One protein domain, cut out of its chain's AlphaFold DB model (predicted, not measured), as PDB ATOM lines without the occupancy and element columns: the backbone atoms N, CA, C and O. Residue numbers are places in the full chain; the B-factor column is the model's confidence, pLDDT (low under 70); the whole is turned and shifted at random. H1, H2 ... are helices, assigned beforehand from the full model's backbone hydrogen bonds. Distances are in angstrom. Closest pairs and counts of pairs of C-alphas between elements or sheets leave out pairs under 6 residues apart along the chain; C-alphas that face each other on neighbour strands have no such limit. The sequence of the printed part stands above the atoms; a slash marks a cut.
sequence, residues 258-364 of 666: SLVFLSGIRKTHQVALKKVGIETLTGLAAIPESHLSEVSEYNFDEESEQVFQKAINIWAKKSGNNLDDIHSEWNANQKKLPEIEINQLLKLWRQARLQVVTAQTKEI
ATOM      1  N   SER A 258      34.445 -33.104  -1.912       94.31
ATOM      2  CA  SER A 258      34.943 -34.217  -1.107       94.31
ATOM      3  C   SER A 258      36.465 -34.349  -1.147       94.31
ATOM      4  O   SER A 258      37.091 -34.326  -2.211       94.31
ATOM      5  N   LEU A 259      37.047 -34.655   0.018       95.12
ATOM      6  CA  LEU A 259      38.457 -35.026   0.172       95.12
ATOM      7  C   LEU A 259      38.874 -36.236  -0.680       95.12
ATOM      8  O   LEU A 259      40.064 -36.444  -0.876       95.12
ATOM      9  N   VAL A 260      37.939 -37.021  -1.227       91.75
ATOM     10  CA  VAL A 260      38.223 -38.144  -2.143       91.75
ATOM     11  C   VAL A 260      39.046 -37.733  -3.377       91.75
ATOM     12  O   VAL A 260      39.743 -38.581  -3.945       91.75
ATOM     13  N   PHE A 261      38.976 -36.464  -3.790       91.94
ATOM     14  CA  PHE A 261      39.751 -35.920  -4.914       91.94
ATOM     15  C   PHE A 261      41.089 -35.293  -4.503       91.94
ATOM     16  O   PHE A 261      41.830 -34.842  -5.376       91.94
ATOM     17  N   LEU A 262      41.419 -35.257  -3.207       95.25
ATOM     18  CA  LEU A 262      42.721 -34.781  -2.753       95.25
ATOM     19  C   LEU A 262      43.807 -35.779  -3.174       95.25
ATOM     20  O   LEU A 262      43.804 -36.935  -2.742       95.25
ATOM     21  N   SER A 263      44.748 -35.339  -4.003       90.62
ATOM     22  CA  SER A 263      45.835 -36.197  -4.477       90.62
ATOM     23  C   SER A 263      46.685 -36.700  -3.300       90.62
ATOM     24  O   SER A 263      46.975 -35.973  -2.351       90.62
ATOM     25  N   GLY A 264      47.047 -37.984  -3.313       87.44
ATOM     26  CA  GLY A 264      47.852 -38.610  -2.253       87.44
ATOM     27  C   GLY A 264      47.133 -38.860  -0.916       87.44
ATOM     28  O   GLY A 264      47.752 -39.377   0.020       87.44
ATOM     29  N   ILE A 265      45.838 -38.548  -0.788       92.06
ATOM     30  CA  ILE A 265      45.092 -38.834   0.443       92.06
ATOM     31  C   ILE A 265      44.815 -40.338   0.602       92.06
ATOM     32  O   ILE A 265      44.452 -41.043  -0.339       92.06
ATOM     33  N   ARG A 266      44.928 -40.842   1.836       90.50
ATOM     34  CA  ARG A 266      44.566 -42.219   2.206       90.50
ATOM     35  C   ARG A 266      43.238 -42.231   2.962       90.50
ATOM     36  O   ARG A 266      42.860 -41.228   3.569       90.50
ATOM     37  N   LYS A 267      42.553 -43.381   3.005       87.12
ATOM     38  CA  LYS A 267      41.296 -43.536   3.768       87.12
ATOM     39  C   LYS A 267      41.476 -43.181   5.252       87.12
ATOM     40  O   LYS A 267      40.615 -42.539   5.841       87.12
ATOM     41  N   THR A 268      42.620 -43.531   5.838       91.88
ATOM     42  CA  THR A 268      42.972 -43.175   7.222       91.88
ATOM     43  C   THR A 268      43.067 -41.664   7.435       91.88
ATOM     44  O   THR A 268      42.556 -41.169   8.437       91.88
ATOM     45  N   HIS A 269      43.636 -40.919   6.479       94.44
ATOM     46  CA  HIS A 269      43.693 -39.455   6.532       94.44
ATOM     47  C   HIS A 269      42.288 -38.842   6.466       94.44
ATOM     48  O   HIS A 269      41.972 -37.970   7.267       94.44
ATOM     49  N   GLN A 270      41.419 -39.338   5.574       93.88
ATOM     50  CA  GLN A 270      40.025 -38.874   5.477       93.88
ATOM     51  C   GLN A 270      39.272 -39.071   6.797       93.88
ATOM     52  O   GLN A 270      38.603 -38.156   7.269       93.88
ATOM     53  N   VAL A 271      39.419 -40.241   7.428       93.00
ATOM     54  CA  VAL A 271      38.798 -40.526   8.730       93.00
ATOM     55  C   VAL A 271      39.330 -39.588   9.819       93.00
ATOM     56  O   VAL A 271      38.545 -39.093  10.625       93.00
ATOM     57  N   ALA A 272      40.640 -39.332   9.854       95.19
ATOM     58  CA  ALA A 272      41.250 -38.441  10.841       95.19
ATOM     59  C   ALA A 272      40.816 -36.973  10.664       95.19
ATOM     60  O   ALA A 272      40.516 -36.313  11.656       95.19
ATOM     61  N   LEU A 273      40.724 -36.485   9.422       95.69
ATOM     62  CA  LEU A 273      40.226 -35.142   9.090       95.69
ATOM     63  C   LEU A 273      38.740 -34.989   9.439       95.69
ATOM     64  O   LEU A 273      38.356 -34.051  10.139       95.69
ATOM     65  N   LYS A 274      37.917 -35.972   9.063       93.94
ATOM     66  CA  LYS A 274      36.488 -35.990   9.386       93.94
ATOM     67  C   LYS A 274      36.231 -35.970  10.894       93.94
ATOM     68  O   LYS A 274      35.362 -35.246  11.359       93.94
ATOM     69  N   LYS A 275      37.018 -36.711  11.685       94.94
ATOM     70  CA  LYS A 275      36.905 -36.720  13.157       94.94
ATOM     71  C   LYS A 275      37.065 -35.342  13.800       94.94
ATOM     72  O   LYS A 275      36.537 -35.140  14.889       94.94
ATOM     73  N   VAL A 276      37.813 -34.435  13.174       95.06
ATOM     74  CA  VAL A 276      37.997 -33.064  13.672       95.06
ATOM     75  C   VAL A 276      37.074 -32.055  12.985       95.06
ATOM     76  O   VAL A 276      37.158 -30.876  13.299       95.06
ATOM     77  N   GLY A 277      36.159 -32.493  12.112       94.06
ATOM     78  CA  GLY A 277      35.201 -31.626  11.415       94.06
ATOM     79  C   GLY A 277      35.728 -31.014  10.113       94.06
ATOM     80  O   GLY A 277      35.223 -29.985   9.679       94.06
ATOM     81  N   ILE A 278      36.762 -31.604   9.497       95.62
ATOM     82  CA  ILE A 278      37.282 -31.191   8.186       95.62
ATOM     83  C   ILE A 278      36.860 -32.240   7.154       95.62
ATOM     84  O   ILE A 278      37.463 -33.310   7.066       95.62
ATOM     85  N   GLU A 279      35.819 -31.947   6.371       93.75
ATOM     86  CA  GLU A 279      35.261 -32.900   5.392       93.75
ATOM     87  C   GLU A 279      35.504 -32.519   3.922       93.75
ATOM     88  O   GLU A 279      35.345 -33.365   3.039       93.75
ATOM     89  N   THR A 280      35.917 -31.278   3.652       95.69
ATOM     90  CA  THR A 280      36.049 -30.742   2.289       95.69
ATOM     91  C   THR A 280      37.492 -30.411   1.921       95.69
ATOM     92  O   THR A 280      38.317 -30.080   2.779       95.69
ATOM     93  N   LEU A 281      37.801 -30.475   0.624       95.62
ATOM     94  CA  LEU A 281      39.106 -30.104   0.074       95.62
ATOM     95  C   LEU A 281      39.393 -28.620   0.335       95.62
ATOM     96  O   LEU A 281      40.458 -28.283   0.857       95.62
ATOM     97  N   THR A 282      38.424 -27.742   0.072       96.44
ATOM     98  CA  THR A 282      38.538 -26.305   0.363       96.44
ATOM     99  C   THR A 282      38.660 -26.045   1.862       96.44
ATOM    100  O   THR A 282      39.434 -25.182   2.269       96.44
ATOM    101  N   GLY A 283      37.955 -26.814   2.697       95.44
ATOM    102  CA  GLY A 283      38.047 -26.721   4.153       95.44
ATOM    103  C   GLY A 283      39.446 -27.043   4.668       95.44
ATOM    104  O   GLY A 283      39.974 -26.289   5.481       95.44
ATOM    105  N   LEU A 284      40.082 -28.100   4.155       96.31
ATOM    106  CA  LEU A 284      41.481 -28.394   4.471       96.31
ATOM    107  C   LEU A 284      42.410 -27.280   3.970       96.31
ATOM    108  O   LEU A 284      43.239 -26.794   4.731       96.31
ATOM    109  N   ALA A 285      42.250 -26.838   2.720       95.38
ATOM    110  CA  ALA A 285      43.093 -25.806   2.120       95.38
ATOM    111  C   ALA A 285      43.039 -24.461   2.869       95.38
ATOM    112  O   ALA A 285      44.039 -23.750   2.946       95.38
ATOM    113  N   ALA A 286      41.877 -24.112   3.425       94.44
ATOM    114  CA  ALA A 286      41.641 -22.848   4.114       94.44
ATOM    115  C   ALA A 286      42.094 -22.831   5.587       94.44
ATOM    116  O   ALA A 286      41.911 -21.816   6.259       94.44
ATOM    117  N   ILE A 287      42.672 -23.919   6.113       91.75
ATOM    118  CA  ILE A 287      43.286 -23.895   7.449       91.75
ATOM    119  C   ILE A 287      44.445 -22.886   7.426       91.75
ATOM    120  O   ILE A 287      45.318 -23.008   6.561       91.75
ATOM    121  N   PRO A 288      44.489 -21.902   8.345       87.88
ATOM    122  CA  PRO A 288      45.591 -20.951   8.391       87.88
ATOM    123  C   PRO A 288      46.917 -21.658   8.666       87.88
ATOM    124  O   PRO A 288      46.999 -22.474   9.584       87.88
ATOM    125  N   GLU A 289      47.965 -21.290   7.928       82.69
ATOM    126  CA  GLU A 289      49.306 -21.868   8.086       82.69
ATOM    127  C   GLU A 289      49.808 -21.763   9.533       82.69
ATOM    128  O   GLU A 289      50.387 -22.713  10.044       82.69
ATOM    129  N   SER A 290      49.460 -20.685  10.247       82.56
ATOM    130  CA  SER A 290      49.794 -20.488  11.666       82.56
ATOM    131  C   SER A 290      49.320 -21.602  12.605       82.56
ATOM    132  O   SER A 290      49.907 -21.793  13.665       82.56
ATOM    133  N   HIS A 291      48.269 -22.341  12.238       83.12
ATOM    134  CA  HIS A 291      47.776 -23.480  13.022       83.12
ATOM    135  C   HIS A 291      48.558 -24.770  12.731       83.12
ATOM    136  O   HIS A 291      48.417 -25.749  13.458       83.12
ATOM    137  N   LEU A 292      49.361 -24.779  11.665       78.69
ATOM    138  CA  LEU A 292      50.221 -25.885  11.247       78.69
ATOM    139  C   LEU A 292      51.708 -25.590  11.526       78.69
ATOM    140  O   LEU A 292      52.505 -26.517  11.647       78.69
ATOM    141  N   SER A 293      52.079 -24.310  11.641       62.62
ATOM    142  CA  SER A 293      53.459 -23.816  11.648       62.62
ATOM    143  C   SER A 293      54.080 -23.608  13.032       62.62
ATOM    144  O   SER A 293      55.220 -23.160  13.099       62.62
ATOM    145  N   GLU A 294      53.419 -23.954  14.144       55.62
ATOM    146  CA  GLU A 294      54.090 -23.950  15.463       55.62
ATOM    147  C   GLU A 294      55.287 -24.939  15.524       55.62
ATOM    148  O   GLU A 294      56.005 -24.967  16.522       55.62
ATOM    149  N   VAL A 295      55.526 -25.738  14.466       48.78
ATOM    150  CA  VAL A 295      56.496 -26.850  14.441       48.78
ATOM    151  C   VAL A 295      57.311 -26.981  13.123       48.78
ATOM    152  O   VAL A 295      58.089 -27.919  13.006       48.78
ATOM    153  N   SER A 296      57.199 -26.087  12.122       49.72
ATOM    154  CA  SER A 296      57.836 -26.277  10.788       49.72
ATOM    155  C   SER A 296      58.657 -25.069  10.308       49.72
ATOM    156  O   SER A 296      58.150 -23.952  10.309       49.72
ATOM    157  N   GLU A 297      59.897 -25.298   9.843       52.03
ATOM    158  CA  GLU A 297      60.793 -24.294   9.221       52.03
ATOM    159  C   GLU A 297      60.499 -24.035   7.723       52.03
ATOM    160  O   GLU A 297      61.101 -23.154   7.110       52.03
ATOM    161  N   TYR A 298      59.556 -24.764   7.117       53.69
ATOM    162  CA  TYR A 298      59.235 -24.652   5.689       53.69
ATOM    163  C   TYR A 298      58.022 -23.745   5.454       53.69
ATOM    164  O   TYR A 298      56.900 -24.233   5.315       53.69
ATOM    165  N   ASN A 299      58.249 -22.432   5.403       55.38
ATOM    166  CA  ASN A 299      57.208 -21.469   5.029       55.38
ATOM    167  C   ASN A 299      56.831 -21.620   3.548       55.38
ATOM    168  O   ASN A 299      57.706 -21.758   2.684       55.38
ATOM    169  N   PHE A 300      55.534 -21.544   3.246       65.94
ATOM    170  CA  PHE A 300      55.069 -21.301   1.880       65.94
ATOM    171  C   PHE A 300      55.611 -19.950   1.385       65.94
ATOM    172  O   PHE A 300      55.679 -18.987   2.152       65.94
ATOM    173  N   ASP A 301      56.047 -19.861   0.126       73.19
ATOM    174  CA  ASP A 301      56.488 -18.571  -0.411       73.19
ATOM    175  C   ASP A 301      55.307 -17.590  -0.539       73.19
ATOM    176  O   ASP A 301      54.144 -17.974  -0.697       73.19
ATOM    177  N   GLU A 302      55.617 -16.296  -0.428       80.31
ATOM    178  CA  GLU A 302      54.618 -15.224  -0.401       80.31
ATOM    179  C   GLU A 302      53.780 -15.183  -1.689       80.31
ATOM    180  O   GLU A 302      52.587 -14.880  -1.651       80.31
ATOM    181  N   GLU A 303      54.380 -15.540  -2.826       82.56
ATOM    182  CA  GLU A 303      53.698 -15.625  -4.116       82.56
ATOM    183  C   GLU A 303      52.604 -16.700  -4.095       82.56
ATOM    184  O   GLU A 303      51.447 -16.430  -4.432       82.56
ATOM    185  N   SER A 304      52.925 -17.899  -3.617       83.00
ATOM    186  CA  SER A 304      51.976 -19.004  -3.523       83.00
ATOM    187  C   SER A 304      50.839 -18.722  -2.529       83.00
ATOM    188  O   SER A 304      49.696 -19.145  -2.746       83.00
ATOM    189  N   GLU A 305      51.103 -17.962  -1.460       87.19
ATOM    190  CA  GLU A 305      50.057 -17.442  -0.571       87.19
ATOM    191  C   GLU A 305      49.138 -16.456  -1.308       87.19
ATOM    192  O   GLU A 305      47.916 -16.614  -1.272       87.19
ATOM    193  N   GLN A 306      49.688 -15.488  -2.046       88.62
ATOM    194  CA  GLN A 306      48.898 -14.515  -2.813       88.62
ATOM    195  C   GLN A 306      48.010 -15.188  -3.872       88.62
ATOM    196  O   GLN A 306      46.829 -14.842  -4.012       88.62
ATOM    197  N   VAL A 307      48.546 -16.177  -4.593       90.69
ATOM    198  CA  VAL A 307      47.800 -16.959  -5.592       90.69
ATOM    199  C   VAL A 307      46.646 -17.723  -4.934       90.69
ATOM    200  O   VAL A 307      45.513 -17.685  -5.429       90.69
ATOM    201  N   PHE A 308      46.884 -18.353  -3.782       93.19
ATOM    202  CA  PHE A 308      45.819 -19.018  -3.031       93.19
ATOM    203  C   PHE A 308      44.759 -18.037  -2.518       93.19
ATOM    204  O   PHE A 308      43.564 -18.297  -2.669       93.19
ATOM    205  N   GLN A 309      45.158 -16.878  -1.990       92.75
ATOM    206  CA  GLN A 309      44.214 -15.851  -1.544       92.75
ATOM    207  C   GLN A 309      43.338 -15.343  -2.698       92.75
ATOM    208  O   GLN A 309      42.137 -15.110  -2.534       92.75
ATOM    209  N   LYS A 310      43.880 -15.220  -3.912       93.69
ATOM    210  CA  LYS A 310      43.074 -14.923  -5.106       93.69
ATOM    211  C   LYS A 310      42.055 -16.036  -5.379       93.69
ATOM    212  O   LYS A 310      40.882 -15.734  -5.612       93.69
ATOM    213  N   ALA A 311      42.470 -17.299  -5.313       94.69
ATOM    214  CA  ALA A 311      41.594 -18.449  -5.535       94.69
ATOM    215  C   ALA A 311      40.467 -18.543  -4.494       94.69
ATOM    216  O   ALA A 311      39.298 -18.675  -4.867       94.69
ATOM    217  N   ILE A 312      40.775 -18.398  -3.202       94.44
ATOM    218  CA  ILE A 312      39.768 -18.492  -2.137       94.44
ATOM    219  C   ILE A 312      38.760 -17.337  -2.207       94.44
ATOM    220  O   ILE A 312      37.566 -17.541  -1.994       94.44
ATOM    221  N   ASN A 313      39.196 -16.145  -2.624       93.31
ATOM    222  CA  ASN A 313      38.303 -15.012  -2.871       93.31
ATOM    223  C   ASN A 313      37.354 -15.248  -4.058       93.31
ATOM    224  O   ASN A 313      36.217 -14.775  -4.041       93.31
ATOM    225  N   ILE A 314      37.794 -15.963  -5.101       93.19
ATOM    226  CA  ILE A 314      36.918 -16.388  -6.209       93.19
ATOM    227  C   ILE A 314      35.905 -17.418  -5.702       93.19
ATOM    228  O   ILE A 314      34.716 -17.310  -6.004       93.19
ATOM    229  N   TRP A 315      36.366 -18.385  -4.909       93.75
ATOM    230  CA  TRP A 315      35.515 -19.409  -4.314       93.75
ATOM    231  C   TRP A 315      34.427 -18.803  -3.414       93.75
ATOM    232  O   TRP A 315      33.254 -19.137  -3.581       93.75
ATOM    233  N   ALA A 316      34.779 -17.860  -2.537       92.19
ATOM    234  CA  ALA A 316      33.860 -17.228  -1.584       92.19
ATOM    235  C   ALA A 316      32.778 -16.350  -2.244       92.19
ATOM    236  O   ALA A 316      31.743 -16.082  -1.644       92.19
ATOM    237  N   LYS A 317      32.981 -15.902  -3.492       92.44
ATOM    238  CA  LYS A 317      31.979 -15.121  -4.245       92.44
ATOM    239  C   LYS A 317      30.846 -15.974  -4.823       92.44
ATOM    240  O   LYS A 317      29.847 -15.418  -5.280       92.44
ATOM    241  N   LYS A 318      30.997 -17.301  -4.870       90.94
ATOM    242  CA  LYS A 318      29.969 -18.207  -5.402       90.94
ATOM    243  C   LYS A 318      28.830 -18.354  -4.388       90.94
ATOM    244  O   LYS A 318      29.059 -18.465  -3.189       90.94
ATOM    245  N   SER A 319      27.590 -18.353  -4.875       85.81
ATOM    246  CA  SER A 319      26.403 -18.466  -4.019       85.81
ATOM    247  C   SER A 319      26.420 -19.771  -3.220       85.81
ATOM    248  O   SER A 319      26.559 -20.838  -3.808       85.81
ATOM    249  N   GLY A 320      26.219 -19.681  -1.903       83.44
ATOM    250  CA  GLY A 320      26.211 -20.834  -0.993       83.44
ATOM    251  C   GLY A 320      27.575 -21.197  -0.398       83.44
ATOM    252  O   GLY A 320      27.624 -22.062   0.469       83.44
ATOM    253  N   ASN A 321      28.657 -20.527  -0.806       89.44
ATOM    254  CA  ASN A 321      29.986 -20.753  -0.248       89.44
ATOM    255  C   ASN A 321      30.257 -19.822   0.935       89.44
ATOM    256  O   ASN A 321      30.151 -18.601   0.817       89.44
ATOM    257  N   ASN A 322      30.658 -20.403   2.061       89.50
ATOM    258  CA  ASN A 322      31.036 -19.676   3.264       89.50
ATOM    259  C   ASN A 322      32.058 -20.500   4.062       89.50
ATOM    260  O   ASN A 322      31.820 -21.669   4.365       89.50
ATOM    261  N   LEU A 323      33.205 -19.894   4.382       87.19
ATOM    262  CA  LEU A 323      34.261 -20.558   5.151       87.19
ATOM    263  C   LEU A 323      33.833 -20.850   6.590       87.19
ATOM    264  O   LEU A 323      34.165 -21.915   7.102       87.19
ATOM    265  N   ASP A 324      33.061 -19.958   7.216       87.69
ATOM    266  CA  ASP A 324      32.584 -20.164   8.588       87.69
ATOM    267  C   ASP A 324      31.652 -21.377   8.675       87.69
ATOM    268  O   ASP A 324      31.698 -22.121   9.655       87.69
ATOM    269  N   ASP A 325      30.860 -21.616   7.625       89.12
ATOM    270  CA  ASP A 325      29.972 -22.776   7.541       89.12
ATOM    271  C   ASP A 325      30.783 -24.070   7.358       89.12
ATOM    272  O   ASP A 325      30.551 -25.043   8.078       89.12
ATOM    273  N   ILE A 326      31.792 -24.069   6.472       90.00
ATOM    274  CA  ILE A 326      32.686 -25.224   6.253       90.00
ATOM    275  C   ILE A 326      33.508 -25.561   7.499       90.00
ATOM    276  O   ILE A 326      33.722 -26.733   7.801       90.00
ATOM    277  N   HIS A 327      33.982 -24.552   8.228       93.38
ATOM    278  CA  HIS A 327      34.779 -24.735   9.441       93.38
ATOM    279  C   HIS A 327      33.937 -24.790  10.716       93.38
ATOM    280  O   HIS A 327      34.509 -24.854  11.800       93.38
ATOM    281  N   SER A 328      32.605 -24.778  10.635       92.81
ATOM    282  CA  SER A 328      31.725 -24.732  11.811       92.81
ATOM    283  C   SER A 328      31.991 -25.877  12.799       92.81
ATOM    284  O   SER A 328      32.193 -25.629  13.991       92.81
ATOM    285  N   GLU A 329      32.085 -27.117  12.309       91.31
ATOM    286  CA  GLU A 329      32.407 -28.288  13.132       91.31
ATOM    287  C   GLU A 329      33.850 -28.261  13.648       91.31
ATOM    288  O   GLU A 329      34.095 -28.547  14.820       91.31
ATOM    289  N   TRP A 330      34.813 -27.860  12.814       93.25
ATOM    290  CA  TRP A 330      36.212 -27.728  13.232       93.25
ATOM    291  C   TRP A 330      36.401 -26.668  14.326       93.25
ATOM    292  O   TRP A 330      37.087 -26.904  15.325       93.25
ATOM    293  N   ASN A 331      35.711 -25.534  14.204       91.81
ATOM    294  CA  ASN A 331      35.657 -24.483  15.215       91.81
ATOM    295  C   ASN A 331      34.995 -24.982  16.508       91.81
ATOM    296  O   ASN A 331      35.515 -24.724  17.596       91.81
ATOM    297  N   ALA A 332      33.892 -25.734  16.409       92.31
ATOM    298  CA  ALA A 332      33.237 -26.357  17.562       92.31
ATOM    299  C   ALA A 332      34.154 -27.368  18.276       92.31
ATOM    300  O   ALA A 332      34.165 -27.437  19.506       92.31
ATOM    301  N   ASN A 333      34.998 -28.070  17.519       90.75
ATOM    302  CA  ASN A 333      36.041 -28.970  18.014       90.75
ATOM    303  C   ASN A 333      37.319 -28.242  18.467       90.75
ATOM    304  O   ASN A 333      38.392 -28.846  18.525       90.75
ATOM    305  N   GLN A 334      37.221 -26.948  18.794       90.62
ATOM    306  CA  GLN A 334      38.322 -26.127  19.308       90.62
ATOM    307  C   GLN A 334      39.537 -26.080  18.370       90.62
ATOM    308  O   GLN A 334      40.667 -25.930  18.831       90.62
ATOM    309  N   LYS A 335      39.313 -26.215  17.057       89.50
ATOM    310  CA  LYS A 335      40.359 -26.202  16.026       89.50
ATOM    311  C   LYS A 335      41.440 -27.268  16.237       89.50
ATOM    312  O   LYS A 335      42.604 -27.063  15.891       89.50
ATOM    313  N   LYS A 336      41.066 -28.414  16.813       89.12
ATOM    314  CA  LYS A 336      41.984 -29.532  17.050       89.12
ATOM    315  C   LYS A 336      42.598 -30.014  15.729       89.12
ATOM    316  O   LYS A 336      41.893 -30.171  14.731       89.12
ATOM    317  N   LEU A 337      43.903 -30.289  15.740       88.88
ATOM    318  CA  LEU A 337      44.578 -30.927  14.612       88.88
ATOM    319  C   LEU A 337      44.182 -32.412  14.502       88.88
ATOM    320  O   LEU A 337      43.990 -33.079  15.528       88.88
ATOM    321  N   PRO A 338      44.045 -32.944  13.275       91.94
ATOM    322  CA  PRO A 338      43.769 -34.359  13.064       91.94
ATOM    323  C   PRO A 338      44.942 -35.220  13.552       91.94
ATOM    324  O   PRO A 338      46.086 -34.778  13.576       91.94
ATOM    325  N   GLU A 339      44.666 -36.479  13.899       92.38
ATOM    326  CA  GLU A 339      45.683 -37.476  14.273       92.38
ATOM    327  C   GLU A 339      46.450 -37.967  13.028       92.38
ATOM    328  O   GLU A 339      46.326 -39.114  12.600       92.38
ATOM    329  N   ILE A 340      47.198 -37.058  12.405       91.75
ATOM    330  CA  ILE A 340      48.068 -37.273  11.247       91.75
ATOM    331  C   ILE A 340      49.436 -36.689  11.610       91.75
ATOM    332  O   ILE A 340      49.512 -35.644  12.251       91.75
ATOM    333  N   GLU A 341      50.511 -37.373  11.219       89.19
ATOM    334  CA  GLU A 341      51.876 -36.857  11.374       89.19
ATOM    335  C   GLU A 341      51.999 -35.474  10.699       89.19
ATOM    336  O   GLU A 341      51.414 -35.243   9.638       89.19
ATOM    337  N   ILE A 342      52.685 -34.529  11.347       85.75
ATOM    338  CA  ILE A 342      52.605 -33.107  10.992       85.75
ATOM    339  C   ILE A 342      53.151 -32.820   9.589       85.75
ATOM    340  O   ILE A 342      52.508 -32.088   8.835       85.75
ATOM    341  N   ASN A 343      54.256 -33.451   9.185       83.25
ATOM    342  CA  ASN A 343      54.813 -33.283   7.842       83.25
ATOM    343  C   ASN A 343      53.867 -33.854   6.780       83.25
ATOM    344  O   ASN A 343      53.668 -33.256   5.718       83.25
ATOM    345  N   GLN A 344      53.219 -34.983   7.065       88.88
ATOM    346  CA  GLN A 344      52.200 -35.555   6.190       88.88
ATOM    347  C   GLN A 344      50.951 -34.665   6.095       88.88
ATOM    348  O   GLN A 344      50.396 -34.511   5.004       88.88
ATOM    349  N   LEU A 345      50.510 -34.059   7.201       91.81
ATOM    350  CA  LEU A 345      49.395 -33.111   7.211       91.81
ATOM    351  C   LEU A 345      49.728 -31.854   6.399       91.81
ATOM    352  O   LEU A 345      48.905 -31.436   5.586       91.81
ATOM    353  N   LEU A 346      50.935 -31.304   6.555       89.00
ATOM    354  CA  LEU A 346      51.432 -30.166   5.773       89.00
ATOM    355  C   LEU A 346      51.440 -30.476   4.270       89.00
ATOM    356  O   LEU A 346      50.959 -29.668   3.477       89.00
ATOM    357  N   LYS A 347      51.893 -31.671   3.868       89.75
ATOM    358  CA  LYS A 347      51.859 -32.121   2.462       89.75
ATOM    359  C   LYS A 347      50.436 -32.200   1.907       89.75
ATOM    360  O   LYS A 347      50.198 -31.774   0.776       89.75
ATOM    361  N   LEU A 348      49.485 -32.726   2.682       94.19
ATOM    362  CA  LEU A 348      48.071 -32.810   2.283       94.19
ATOM    363  C   LEU A 348      47.412 -31.429   2.217       94.19
ATOM    364  O   LEU A 348      46.662 -31.151   1.285       94.19
ATOM    365  N   TRP A 349      47.705 -30.559   3.180       94.62
ATOM    366  CA  TRP A 349      47.242 -29.174   3.196       94.62
ATOM    367  C   TRP A 349      47.755 -28.399   1.980       94.62
ATOM    368  O   TRP A 349      46.971 -27.786   1.256       94.62
ATOM    369  N   ARG A 350      49.056 -28.510   1.691       92.88
ATOM    370  CA  ARG A 350      49.689 -27.912   0.512       92.88
ATOM    371  C   ARG A 350      49.041 -28.405  -0.777       92.88
ATOM    372  O   ARG A 350      48.662 -27.600  -1.626       92.88
ATOM    373  N   GLN A 351      48.856 -29.720  -0.894       95.50
ATOM    374  CA  GLN A 351      48.174 -30.333  -2.031       95.50
ATOM    375  C   GLN A 351      46.759 -29.769  -2.212       95.50
ATOM    376  O   GLN A 351      46.375 -29.414  -3.326       95.50
ATOM    377  N   ALA A 352      45.999 -29.645  -1.119       96.56
ATOM    378  CA  ALA A 352      44.641 -29.116  -1.150       96.56
ATOM    379  C   ALA A 352      44.634 -27.678  -1.673       96.56
ATOM    380  O   ALA A 352      43.838 -27.346  -2.546       96.56
ATOM    381  N   ARG A 353      45.567 -26.838  -1.214       95.69
ATOM    382  CA  ARG A 353      45.695 -25.451  -1.677       95.69
ATOM    383  C   ARG A 353      45.996 -25.355  -3.166       95.69
ATOM    384  O   ARG A 353      45.305 -24.614  -3.862       95.69
ATOM    385  N   LEU A 354      46.962 -26.130  -3.662       95.25
ATOM    386  CA  LEU A 354      47.289 -26.167  -5.092       95.25
ATOM    387  C   LEU A 354      46.074 -26.599  -5.928       95.25
ATOM    388  O   LEU A 354      45.766 -25.970  -6.937       95.25
ATOM    389  N   GLN A 355      45.332 -27.618  -5.484       95.69
ATOM    390  CA  GLN A 355      44.128 -28.082  -6.184       95.69
ATOM    391  C   GLN A 355      42.970 -27.072  -6.126       95.69
ATOM    392  O   GLN A 355      42.250 -26.921  -7.116       95.69
ATOM    393  N   VAL A 356      42.792 -26.340  -5.016       96.25
ATOM    394  CA  VAL A 356      41.819 -25.233  -4.942       96.25
ATOM    395  C   VAL A 356      42.178 -24.151  -5.949       96.25
ATOM    396  O   VAL A 356      41.290 -23.691  -6.666       96.25
ATOM    397  N   VAL A 357      43.453 -23.759  -6.033       96.06
ATOM    398  CA  VAL A 357      43.909 -22.775  -7.023       96.06
ATOM    399  C   VAL A 357      43.521 -23.232  -8.425       96.06
ATOM    400  O   VAL A 357      42.748 -22.525  -9.071       96.06
ATOM    401  N   THR A 358      43.905 -24.443  -8.836       94.94
ATOM    402  CA  THR A 358      43.524 -24.998 -10.148       94.94
ATOM    403  C   THR A 358      42.022 -24.965 -10.388       94.94
ATOM    404  O   THR A 358      41.555 -24.534 -11.447       94.94
ATOM    405  N   ALA A 359      41.232 -25.376  -9.396       92.94
ATOM    406  CA  ALA A 359      39.781 -25.419  -9.515       92.94
ATOM    407  C   ALA A 359      39.151 -24.027  -9.716       92.94
ATOM    408  O   ALA A 359      38.130 -23.918 -10.404       92.94
ATOM    409  N   GLN A 360      39.732 -22.971  -9.132       94.38
ATOM    410  CA  GLN A 360      39.175 -21.614  -9.189       94.38
ATOM    411  C   GLN A 360      39.772 -20.732 -10.290       94.38
ATOM    412  O   GLN A 360      39.046 -19.894 -10.825       94.38
ATOM    413  N   THR A 361      41.055 -20.886 -10.623       92.38
ATOM    414  CA  THR A 361      41.766 -20.011 -11.574       92.38
ATOM    415  C   THR A 361      41.998 -20.654 -12.934       92.38
ATOM    416  O   THR A 361      42.232 -19.921 -13.890       92.38
ATOM    417  N   LYS A 362      41.898 -21.989 -13.038       88.94
ATOM    418  CA  LYS A 362      42.304 -22.793 -14.210       88.94
ATOM    419  C   LYS A 362      43.811 -22.794 -14.497       88.94
ATOM    420  O   LYS A 362      44.231 -23.429 -15.455       88.94
ATOM    421  N   GLU A 363      44.612 -22.141 -13.664       90.62
ATOM    422  CA  GLU A 363      46.073 -22.235 -13.687       90.62
ATOM    423  C   GLU A 363      46.491 -23.432 -12.830       90.62
ATOM    424  O   GLU A 363      45.923 -23.629 -11.762       90.62
ATOM    425  N   ILE A 364      47.470 -24.226 -13.268       91.94
ATOM    426  CA  ILE A 364      47.949 -25.388 -12.508       91.94
ATOM    427  C   ILE A 364      49.237 -24.986 -11.779       91.94
ATOM    428  O   ILE A 364      50.313 -25.045 -12.379       91.94
TER     429      ILE A 364
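This is residues 258 to 364 of the 666 residues of the protein "RNase_H_2 domain-containing protein" of Acidimicrobiaceae bacterium (UniProt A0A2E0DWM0). A long helix, H6, passes through the body; a second long helix, H3, crosses its later part steeply, while the short helix H2 packs on H6 near the middle of the whole. The helix H1 and two short helices, H4 and H5, lie toward one side of this core, H4 close to H2 and H1 near H5, with H1 and H5 apart from H3, and residues 316 to 321 stick out. The printed part has 107 residues with six named helices, H1 to H6 in order along the chain, and no named strand; the class is all helix. It is compact, with a radius of gyration of the C-alphas of 13.1 A, and its C-alphas span 33 by 31 by 23 A.

Begin with H6, residues 342 to 361. With residues 349 to 356 alone it touches H2, residues 281 to 285, where the closest C-alphas, those of Ala 285 and Arg 353, are 4.6 A apart. With residues 353 to 361 alone H6 touches H3, residues 302 to 316; look at Ala 311 and Val 357, whose C-alphas are the closest at 5.1 A. H3 and H6 run the same way at a steep tilt of 60 degrees. H4, residues 323 to 326, is close to H2 but not clearly touching, with the closest C-alphas, those of Gly 283 and Ile 326, at 5.9 A. H4 and H5, residues 328 to 332, meet only through their link. H1, residues 267 to 275, touches no helix but is near H5, with 5 pairs of C-alphas within 10 A. H1 is only just apart from H2, at 8.3 A, and H1 and H6 are apart. On the backbone of H1, H2, H3, H5 and H6, each O i to N i+4 pair is within hydrogen-bond range; H4 is too short for such a pair.

Find C-alpha 342 at (52.605, -33.107, 10.992); from there H6 runs 28.3 A to C-alpha 361 at (41.766, -20.011, -11.574). H3 runs 20.9 A from C-alpha 302 at (54.618, -15.224, -0.401) to C-alpha 316. H1 covers 12.4 A from Lys 267 to Lys 275. The short ones are H2 and H5, each 6.2 A, and H4, 5.0 A.

Look to Glu 297 and Ser 319 for the two C-alphas farthest apart, at 37.3 A. The printed part has no cut. The link from H2 to H3, residues 286 to 301, is long; those from H1 to H2 and from H4 to H5 are tight. In the B-factor column the mean pLDDT of the printed part is 88.6, and residues 293 to 300 are under 70, a stretch of low confidence in the model.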